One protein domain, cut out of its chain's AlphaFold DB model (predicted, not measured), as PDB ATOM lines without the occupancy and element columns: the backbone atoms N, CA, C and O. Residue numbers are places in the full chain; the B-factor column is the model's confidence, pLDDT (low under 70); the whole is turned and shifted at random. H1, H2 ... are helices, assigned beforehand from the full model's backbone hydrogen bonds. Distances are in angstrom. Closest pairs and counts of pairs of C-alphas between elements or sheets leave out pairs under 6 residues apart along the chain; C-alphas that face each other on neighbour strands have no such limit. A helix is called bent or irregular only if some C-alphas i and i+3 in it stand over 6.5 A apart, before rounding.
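AT A GLANCE: This is residues 2 to 28 and 61 to 102 of the 1064 residues of the protein "uncharacterized protein LOC109484724" of Branchiostoma belcheri (UniProt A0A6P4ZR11). Two long helices, H1 and H3, cross at a slant where the later part of H3 packs on the side of H1; from there the first part of H3 and the link after H2 reach out as a free arm towards H2, a short helix that packs on neither. Residues 61 to 66 fold back beside H2, and the whole is open. The printed part has 69 residues with three named helices, in the order H1, H2, H3, and no named strand; the class is all helix. It is extended, with a radius of gyration of the C-alphas of 17.5 A, and flat, spanning 44 by 34 by 15 A.

IN THESE COORDINATES: H1 is residues 3 to 24, 30.0 A from first to last C-alpha, beginning at C-alpha 3 (41.514, 9.538, -28.656). It has a kink of 44 degrees near residue 18 and is irregular, but only just: C-alphas 18 and 21 are 6.8 A apart. H2 is residues 67 to 75, 12.0 A. H3 is residues 82 to 100, 27.3 A, ending at C-alpha 100 (37.124, 10.153, -46.409).

HOW THE PARTS SIT: H1 and H3 touch, H3 with residues 90 to 98 alone; their closest C-alphas, of Gly 11 and Ile 94, are 4.7 A apart. They stand at a steep tilt of 52 degrees and run the same way. H2 is apart from H1 and from H3. Residues 75 to 89, of which 82 to 89 belong to H3, stand free. In H2 every O i to N i+4 pair is within hydrogen-bond range; in H1 15 of 18 are, in H3 14 of 15.

THE WHOLE: The C-alphas of Ser 2 and Ser 66, the two farthest apart, are 46.7 A apart. Residues 29 to 60 are not printed; across this cut C-alphas 28 and 61 are 27.4 A apart. The link from H2 to H3 is short, with 6 residues. The mean pLDDT of the printed part is 76.6; residues 21 to 28, 61 to 62 and 73 to 84 are under 70.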
ATOM      1  N   SER A   2      37.852   6.756 -26.761       85.31
ATOM      2  CA  SER A   2      39.255   6.739 -27.223       85.31
ATOM      3  C   SER A   2      39.628   8.027 -27.973       85.31
ATOM      4  O   SER A   2      38.809   8.555 -28.726       85.31
ATOM      5  N   SER A   3      40.887   8.465 -27.852       82.19
ATOM      6  CA  SER A   3      41.514   9.538 -28.656       82.19
ATOM      7  C   SER A   3      41.226   9.396 -30.161       82.19
ATOM      8  O   SER A   3      40.849  10.359 -30.834       82.19
ATOM      9  N   ASP A   4      41.314   8.172 -30.702       86.00
ATOM     10  CA  ASP A   4      41.001   7.911 -32.113       86.00
ATOM     11  C   ASP A   4      39.512   8.118 -32.444       86.00
ATOM     12  O   ASP A   4      39.192   8.494 -33.569       86.00
ATOM     13  N   ASP A   5      38.591   7.891 -31.505       88.25
ATOM     14  CA  ASP A   5      37.146   8.034 -31.730       88.25
ATOM     15  C   ASP A   5      36.667   9.477 -31.572       88.25
ATOM     16  O   ASP A   5      35.835   9.932 -32.359       88.25
ATOM     17  N   VAL A   6      37.258  10.237 -30.645       89.50
ATOM     18  CA  VAL A   6      37.039  11.687 -30.549       89.50
ATOM     19  C   VAL A   6      37.529  12.375 -31.832       89.50
ATOM     20  O   VAL A   6      36.775  13.127 -32.449       89.50
ATOM     21  N   ALA A   7      38.725  12.032 -32.326       91.25
ATOM     22  CA  ALA A   7      39.240  12.557 -33.594       91.25
ATOM     23  C   ALA A   7      38.369  12.175 -34.815       91.25
ATOM     24  O   ALA A   7      38.216  12.978 -35.739       91.25
ATOM     25  N   LYS A   8      37.749  10.981 -34.822       92.12
ATOM     26  CA  LYS A   8      36.747  10.587 -35.837       92.12
ATOM     27  C   LYS A   8      35.452  11.392 -35.720       92.12
ATOM     28  O   LYS A   8      34.901  11.782 -36.746       92.12
ATOM     29  N   SER A   9      34.966  11.636 -34.503       93.31
ATOM     30  CA  SER A   9      33.749  12.417 -34.252       93.31
ATOM     31  C   SER A   9      33.923  13.869 -34.704       93.31
ATOM     32  O   SER A   9      33.159  14.358 -35.536       93.31
ATOM     33  N   VAL A  10      35.006  14.523 -34.277       93.56
ATOM     34  CA  VAL A  10      35.327  15.903 -34.673       93.56
ATOM     35  C   VAL A  10      35.605  16.007 -36.174       93.56
ATOM     36  O   VAL A  10      35.075  16.904 -36.821       93.56
ATOM     37  N   GLY A  11      36.325  15.056 -36.782       93.31
ATOM     38  CA  GLY A  11      36.513  15.026 -38.239       93.31
ATOM     39  C   GLY A  11      35.213  14.839 -39.040       93.31
ATOM     40  O   GLY A  11      35.107  15.333 -40.162       93.31
ATOM     41  N   ARG A  12      34.199  14.164 -38.476       91.75
ATOM     42  CA  ARG A  12      32.848  14.083 -39.059       91.75
ATOM     43  C   ARG A  12      32.096  15.406 -38.904       91.75
ATOM     44  O   ARG A  12      31.634  15.929 -39.913       91.75
ATOM     45  N   LYS A  13      32.028  15.962 -37.686       90.81
ATOM     46  CA  LYS A  13      31.336  17.234 -37.398       90.81
ATOM     47  C   LYS A  13      31.927  18.411 -38.184       90.81
ATOM     48  O   LYS A  13      31.171  19.165 -38.782       90.81
ATOM     49  N   LEU A  14      33.257  18.514 -38.278       91.25
ATOM     50  CA  LEU A  14      33.934  19.519 -39.108       91.25
ATOM     51  C   LEU A  14      33.506  19.425 -40.573       91.25
ATOM     52  O   LEU A  14      33.180  20.445 -41.169       91.25
ATOM     53  N   LYS A  15      33.471  18.220 -41.162       89.25
ATOM     54  CA  LYS A  15      33.031  18.091 -42.555       89.25
ATOM     55  C   LYS A  15      31.538  18.375 -42.726       89.25
ATOM     56  O   LYS A  15      31.179  18.991 -43.720       89.25
ATOM     57  N   TYR A  16      30.691  17.976 -41.775       87.19
ATOM     58  CA  TYR A  16      29.264  18.315 -41.801       87.19
ATOM     59  C   TYR A  16      29.074  19.836 -41.837       87.19
ATOM     60  O   TYR A  16      28.432  20.357 -42.744       87.19
ATOM     61  N   TYR A  17      29.740  20.553 -40.928       84.06
ATOM     62  CA  TYR A  17      29.733  22.015 -40.882       84.06
ATOM     63  C   TYR A  17      30.240  22.641 -42.194       84.06
ATOM     64  O   TYR A  17      29.587  23.517 -42.741       84.06
ATOM     65  N   MET A  18      31.347  22.136 -42.755       82.12
ATOM     66  CA  MET A  18      31.937  22.620 -44.017       82.12
ATOM     67  C   MET A  18      31.144  22.291 -45.296       82.12
ATOM     68  O   MET A  18      31.492  22.816 -46.352       82.12
ATOM     69  N   GLN A  19      30.169  21.376 -45.256       75.81
ATOM     70  CA  GLN A  19      29.429  20.933 -46.450       75.81
ATOM     71  C   GLN A  19      27.934  21.244 -46.413       75.81
ATOM     72  O   GLN A  19      27.354  21.433 -47.478       75.81
ATOM     73  N   ILE A  20      27.339  21.243 -45.221       71.44
ATOM     74  CA  ILE A  20      25.898  21.354 -44.992       71.44
ATOM     75  C   ILE A  20      25.646  22.591 -44.123       71.44
ATOM     76  O   ILE A  20      25.311  23.637 -44.675       71.44
ATOM     77  N   LYS A  21      25.952  22.541 -42.815       64.94
ATOM     78  CA  LYS A  21      25.521  23.596 -41.876       64.94
ATOM     79  C   LYS A  21      25.972  25.011 -42.257       64.94
ATOM     80  O   LYS A  21      25.190  25.933 -42.127       64.94
ATOM     81  N   ARG A  22      27.175  25.216 -42.814       64.00
ATOM     82  CA  ARG A  22      27.609  26.555 -43.277       64.00
ATOM     83  C   ARG A  22      26.755  27.170 -44.391       64.00
ATOM     84  O   ARG A  22      26.761  28.388 -44.516       64.00
ATOM     85  N   ARG A  23      26.063  26.354 -45.193       59.00
ATOM     86  CA  ARG A  23      25.120  26.825 -46.224       59.00
ATOM     87  C   ARG A  23      23.773  27.201 -45.617       59.00
ATOM     88  O   ARG A  23      23.161  28.161 -46.060       59.00
ATOM     89  N   GLU A  24      23.343  26.433 -44.620       54.66
ATOM     90  CA  GLU A  24      22.098  26.628 -43.869       54.66
ATOM     91  C   GLU A  24      22.208  27.862 -42.952       54.66
ATOM     92  O   GLU A  24      21.319  28.702 -42.935       54.66
ATOM     93  N   ASP A  25      23.358  28.031 -42.292       54.41
ATOM     94  CA  ASP A  25      23.701  29.139 -41.384       54.41
ATOM     95  C   ASP A  25      23.961  30.482 -42.105       54.41
ATOM     96  O   ASP A  25      24.371  31.448 -41.466       54.41
ATOM     97  N   GLY A  26      23.834  30.549 -43.438       51.84
ATOM     98  CA  GLY A  26      24.078  31.755 -44.254       51.84
ATOM     99  C   GLY A  26      25.524  32.289 -44.268       51.84
ATOM    100  O   GLY A  26      25.827  33.242 -44.985       51.84
ATOM    101  N   PHE A  27      26.436  31.681 -43.505       48.47
ATOM    102  CA  PHE A  27      27.762  32.214 -43.172       48.47
ATOM    103  C   PHE A  27      28.806  31.963 -44.283       48.47
ATOM    104  O   PHE A  27      29.837  31.309 -44.072       48.47
ATOM    105  N   ASP A  28      28.537  32.473 -45.490       49.34
ATOM    106  CA  ASP A  28      29.404  32.326 -46.664       49.34
ATOM    107  C   ASP A  28      29.768  33.665 -47.330       49.34
ATOM    108  O   ASP A  28      29.347  34.015 -48.434       49.34
ATOM    109  N   LYS A  61      54.148  38.421 -38.493       62.56
ATOM    110  CA  LYS A  61      55.108  38.655 -39.599       62.56
ATOM    111  C   LYS A  61      54.726  39.757 -40.615       62.56
ATOM    112  O   LYS A  61      55.561  40.099 -41.450       62.56
ATOM    113  N   HIS A  62      53.484  40.248 -40.618       63.88
ATOM    114  CA  HIS A  62      53.006  41.287 -41.540       63.88
ATOM    115  C   HIS A  62      53.197  42.724 -41.029       63.88
ATOM    116  O   HIS A  62      53.157  43.631 -41.854       63.88
ATOM    117  N   TYR A  63      53.437  42.932 -39.730       70.12
ATOM    118  CA  TYR A  63      53.676  44.263 -39.147       70.12
ATOM    119  C   TYR A  63      55.137  44.702 -39.295       70.12
ATOM    120  O   TYR A  63      55.438  45.833 -39.677       70.12
ATOM    121  N   PHE A  64      56.069  43.772 -39.078       74.50
ATOM    122  CA  PHE A  64      57.487  44.006 -39.339       74.50
ATOM    123  C   PHE A  64      57.703  44.279 -40.821       74.50
ATOM    124  O   PHE A  64      57.262  43.497 -41.660       74.50
ATOM    125  N   HIS A  65      58.429  45.342 -41.158       75.06
ATOM    126  CA  HIS A  65      58.751  45.653 -42.550       75.06
ATOM    127  C   HIS A  65      60.048  44.978 -43.020       75.06
ATOM    128  O   HIS A  65      60.102  44.484 -44.152       75.06
ATOM    129  N   SER A  66      61.045  44.852 -42.137       79.56
ATOM    130  CA  SER A  66      62.386  44.368 -42.480       79.56
ATOM    131  C   SER A  66      62.425  42.868 -42.856       79.56
ATOM    132  O   SER A  66      61.883  42.012 -42.143       79.56
ATOM    133  N   PRO A  67      63.099  42.491 -43.965       77.06
ATOM    134  CA  PRO A  67      63.125  41.106 -44.450       77.06
ATOM    135  C   PRO A  67      63.885  40.163 -43.503       77.06
ATOM    136  O   PRO A  67      63.543  38.984 -43.384       77.06
ATOM    137  N   ASN A  68      64.868  40.685 -42.768       77.12
ATOM    138  CA  ASN A  68      65.636  39.927 -41.780       77.12
ATOM    139  C   ASN A  68      64.782  39.539 -40.561       77.12
ATOM    140  O   ASN A  68      64.934  38.434 -40.043       77.12
ATOM    141  N   VAL A  69      63.833  40.385 -40.140       75.38
ATOM    142  CA  VAL A  69      62.895  40.040 -39.058       75.38
ATOM    143  C   VAL A  69      61.790  39.117 -39.572       75.38
ATOM    144  O   VAL A  69      61.529  38.100 -38.934       75.38
ATOM    145  N   LYS A  70      61.233  39.354 -40.772       72.94
ATOM    146  CA  LYS A  70      60.293  38.411 -41.421       72.94
ATOM    147  C   LYS A  70      60.875  36.999 -41.512       72.94
ATOM    148  O   LYS A  70      60.220  36.035 -41.123       72.94
ATOM    149  N   THR A  71      62.118  36.871 -41.977       73.62
ATOM    150  CA  THR A  71      62.787  35.568 -42.100       73.62
ATOM    151  C   THR A  71      63.224  34.982 -40.757       73.62
ATOM    152  O   THR A  71      63.190  33.760 -40.628       73.62
ATOM    153  N   LYS A  72      63.569  35.788 -39.738       74.44
ATOM    154  CA  LYS A  72      63.753  35.291 -38.359       74.44
ATOM    155  C   LYS A  72      62.439  34.757 -37.780       74.44
ATOM    156  O   LYS A  72      62.411  33.595 -37.396       74.44
ATOM    157  N   ILE A  73      61.342  35.515 -37.812       69.06
ATOM    158  CA  ILE A  73      60.014  35.083 -37.326       69.06
ATOM    159  C   ILE A  73      59.527  33.826 -38.070       69.06
ATOM    160  O   ILE A  73      59.002  32.904 -37.455       69.06
ATOM    161  N   GLN A  74      59.767  33.728 -39.381       64.25
ATOM    162  CA  GLN A  74      59.437  32.533 -40.165       64.25
ATOM    163  C   GLN A  74      60.328  31.314 -39.838       64.25
ATOM    164  O   GLN A  74      59.888  30.177 -40.007       64.25
ATOM    165  N   LYS A  75      61.565  31.528 -39.365       65.94
ATOM    166  CA  LYS A  75      62.473  30.473 -38.868       65.94
ATOM    167  C   LYS A  75      62.208  30.108 -37.400       65.94
ATOM    168  O   LYS A  75      62.442  28.962 -37.033       65.94
ATOM    169  N   LEU A  76      61.631  31.020 -36.614       66.38
ATOM    170  CA  LEU A  76      61.049  30.800 -35.281       66.38
ATOM    171  C   LEU A  76      59.686  30.072 -35.342       66.38
ATOM    172  O   LEU A  76      58.867  30.183 -34.432       66.38
ATOM    173  N   GLY A  77      59.438  29.290 -36.403       61.41
ATOM    174  CA  GLY A  77      58.360  28.302 -36.403       61.41
ATOM    175  C   GLY A  77      58.503  27.377 -35.185       61.41
ATOM    176  O   GLY A  77      59.633  27.084 -34.785       61.41
ATOM    177  N   PRO A  78      57.387  26.946 -34.570       55.78
ATOM    178  CA  PRO A  78      57.377  26.475 -33.190       55.78
ATOM    179  C   PRO A  78      58.392  25.346 -32.965       55.78
ATOM    180  O   PRO A  78      58.501  24.450 -33.815       55.78
ATOM    181  N   PRO A  79      59.133  25.367 -31.836       50.81
ATOM    182  CA  PRO A  79      60.228  24.436 -31.579       50.81
ATOM    183  C   PRO A  79      59.750  22.987 -31.697       50.81
ATOM    184  O   PRO A  79      58.571  22.698 -31.497       50.81
ATOM    185  N   LYS A  80      60.663  22.052 -32.001       50.19
ATOM    186  CA  LYS A  80      60.363  20.621 -32.242       50.19
ATOM    187  C   LYS A  80      59.991  19.841 -30.960       50.19
ATOM    188  O   LYS A  80      60.449  18.721 -30.747       50.19
ATOM    189  N   SER A  81      59.147  20.442 -30.130       56.75
ATOM    190  CA  SER A  81      58.508  19.887 -28.944       56.75
ATOM    191  C   SER A  81      57.736  18.597 -29.270       56.75
ATOM    192  O   SER A  81      57.184  18.470 -30.373       56.75
ATOM    193  N   PRO A  82      57.623  17.645 -28.320       58.34
ATOM    194  CA  PRO A  82      56.700  16.514 -28.440       58.34
ATOM    195  C   PRO A  82      55.247  16.951 -28.702       58.34
ATOM    196  O   PRO A  82      54.520  16.223 -29.382       58.34
ATOM    197  N   TYR A  83      54.849  18.156 -28.270       58.78
ATOM    198  CA  TYR A  83      53.543  18.761 -28.558       58.78
ATOM    199  C   TYR A  83      53.244  18.783 -30.067       58.78
ATOM    200  O   TYR A  83      52.241  18.225 -30.514       58.78
ATOM    201  N   ASN A  84      54.179  19.281 -30.884       68.31
ATOM    202  CA  ASN A  84      54.027  19.361 -32.344       68.31
ATOM    203  C   ASN A  84      53.974  17.967 -33.001       68.31
ATOM    204  O   ASN A  84      53.397  17.798 -34.078       68.31
ATOM    205  N   GLN A  85      54.553  16.938 -32.367       76.94
ATOM    206  CA  GLN A  85      54.421  15.553 -32.833       76.94
ATOM    207  C   GLN A  85      53.042  14.963 -32.507       76.94
ATOM    208  O   GLN A  85      52.533  14.158 -33.290       76.94
ATOM    209  N   ARG A  86      52.432  15.349 -31.375       78.69
ATOM    210  CA  ARG A  86      51.056  14.979 -31.005       78.69
ATOM    211  C   ARG A  86      50.052  15.691 -31.913       78.69
ATOM    212  O   ARG A  86      49.267  15.009 -32.568       78.69
ATOM    213  N   GLU A  87      50.183  17.009 -32.084       85.44
ATOM    214  CA  GLU A  87      49.412  17.806 -33.051       85.44
ATOM    215  C   GLU A  87      49.522  17.213 -34.463       85.44
ATOM    216  O   GLU A  87      48.514  16.909 -35.098       85.44
ATOM    217  N   GLY A  88      50.739  16.908 -34.923       85.50
ATOM    218  CA  GLY A  88      50.971  16.269 -36.217       85.50
ATOM    219  C   GLY A  88      50.330  14.881 -36.381       85.50
ATOM    220  O   GLY A  88      50.058  14.482 -37.513       85.50
ATOM    221  N   LYS A  89      50.062  14.137 -35.298       88.31
ATOM    222  CA  LYS A  89      49.319  12.859 -35.331       88.31
ATOM    223  C   LYS A  89      47.806  13.091 -35.330       88.31
ATOM    224  O   LYS A  89      47.115  12.506 -36.165       88.31
ATOM    225  N   VAL A  90      47.301  13.954 -34.444       90.19
ATOM    226  CA  VAL A  90      45.872  14.302 -34.338       90.19
ATOM    227  C   VAL A  90      45.382  14.951 -35.635       90.19
ATOM    228  O   VAL A  90      44.391  14.495 -36.203       90.19
ATOM    229  N   ARG A  91      46.142  15.895 -36.205       91.12
ATOM    230  CA  ARG A  91      45.822  16.535 -37.489       91.12
ATOM    231  C   ARG A  91      45.665  15.517 -38.617       91.12
ATOM    232  O   ARG A  91      44.651  15.511 -39.302       91.12
ATOM    233  N   ARG A  92      46.602  14.566 -38.742       90.94
ATOM    234  CA  ARG A  92      46.530  13.475 -39.740       90.94
ATOM    235  C   ARG A  92      45.350  12.524 -39.522       90.94
ATOM    236  O   ARG A  92      44.931  11.884 -40.486       90.94
ATOM    237  N   ARG A  93      44.831  12.382 -38.293       90.94
ATOM    238  CA  ARG A  93      43.583  11.645 -38.018       90.94
ATOM    239  C   ARG A  93      42.378  12.446 -38.518       90.94
ATOM    240  O   ARG A  93      41.587  11.897 -39.281       90.94
ATOM    241  N   ILE A  94      42.289  13.732 -38.170       92.00
ATOM    242  CA  ILE A  94      41.210  14.641 -38.596       92.00
ATOM    243  C   ILE A  94      41.185  14.775 -40.124       92.00
ATOM    244  O   ILE A  94      40.173  14.442 -40.733       92.00
ATOM    245  N   ASP A  95      42.301  15.148 -40.761       89.94
ATOM    246  CA  ASP A  95      42.429  15.288 -42.220       89.94
ATOM    247  C   ASP A  95      42.026  13.994 -42.951       89.94
ATOM    248  O   ASP A  95      41.322  14.029 -43.961       89.94
ATOM    249  N   ARG A  96      42.417  12.822 -42.428       92.56
ATOM    250  CA  ARG A  96      42.034  11.507 -42.976       92.56
ATOM    251  C   ARG A  96      40.532  11.238 -42.871       92.56
ATOM    252  O   ARG A  96      39.997  10.518 -43.709       92.56
ATOM    253  N   VAL A  97      39.861  11.756 -41.848       91.62
ATOM    254  CA  VAL A  97      38.410  11.609 -41.684       91.62
ATOM    255  C   VAL A  97      37.691  12.621 -42.573       91.62
ATOM    256  O   VAL A  97      36.892  12.197 -43.397       91.62
ATOM    257  N   VAL A  98      38.062  13.904 -42.519       89.12
ATOM    258  CA  VAL A  98      37.524  14.996 -43.357       89.12
ATOM    259  C   VAL A  98      37.722  14.737 -44.859       89.12
ATOM    260  O   VAL A  98      36.907  15.159 -45.676       89.12
ATOM    261  N   THR A  99      38.756  14.004 -45.277       87.06
ATOM    262  CA  THR A  99      38.902  13.585 -46.688       87.06
ATOM    263  C   THR A  99      38.050  12.369 -47.059       87.06
ATOM    264  O   THR A  99      37.578  12.305 -48.192       87.06
ATOM    265  N   LYS A 100      37.827  11.421 -46.136       88.56
ATOM    266  CA  LYS A 100      37.124  10.153 -46.409       88.56
ATOM    267  C   LYS A 100      35.617  10.183 -46.191       88.56
ATOM    268  O   LYS A 100      34.914   9.417 -46.841       88.56
ATOM    269  N   THR A 101      35.117  10.991 -45.262       85.94
ATOM    270  CA  THR A 101      33.673  11.182 -45.105       85.94
ATOM    271  C   THR A 101      33.136  11.925 -46.321       85.94
ATOM    272  O   THR A 101      33.825  12.754 -46.916       85.94
ATOM    273  N   GLN A 102      31.905  11.631 -46.710       80.56
ATOM    274  CA  GLN A 102      31.135  12.413 -47.669       80.56
ATOM    275  C   GLN A 102      29.709  12.420 -47.143       80.56
ATOM    276  O   GLN A 102      29.189  11.358 -46.800       80.56
TER     277      GLN A 102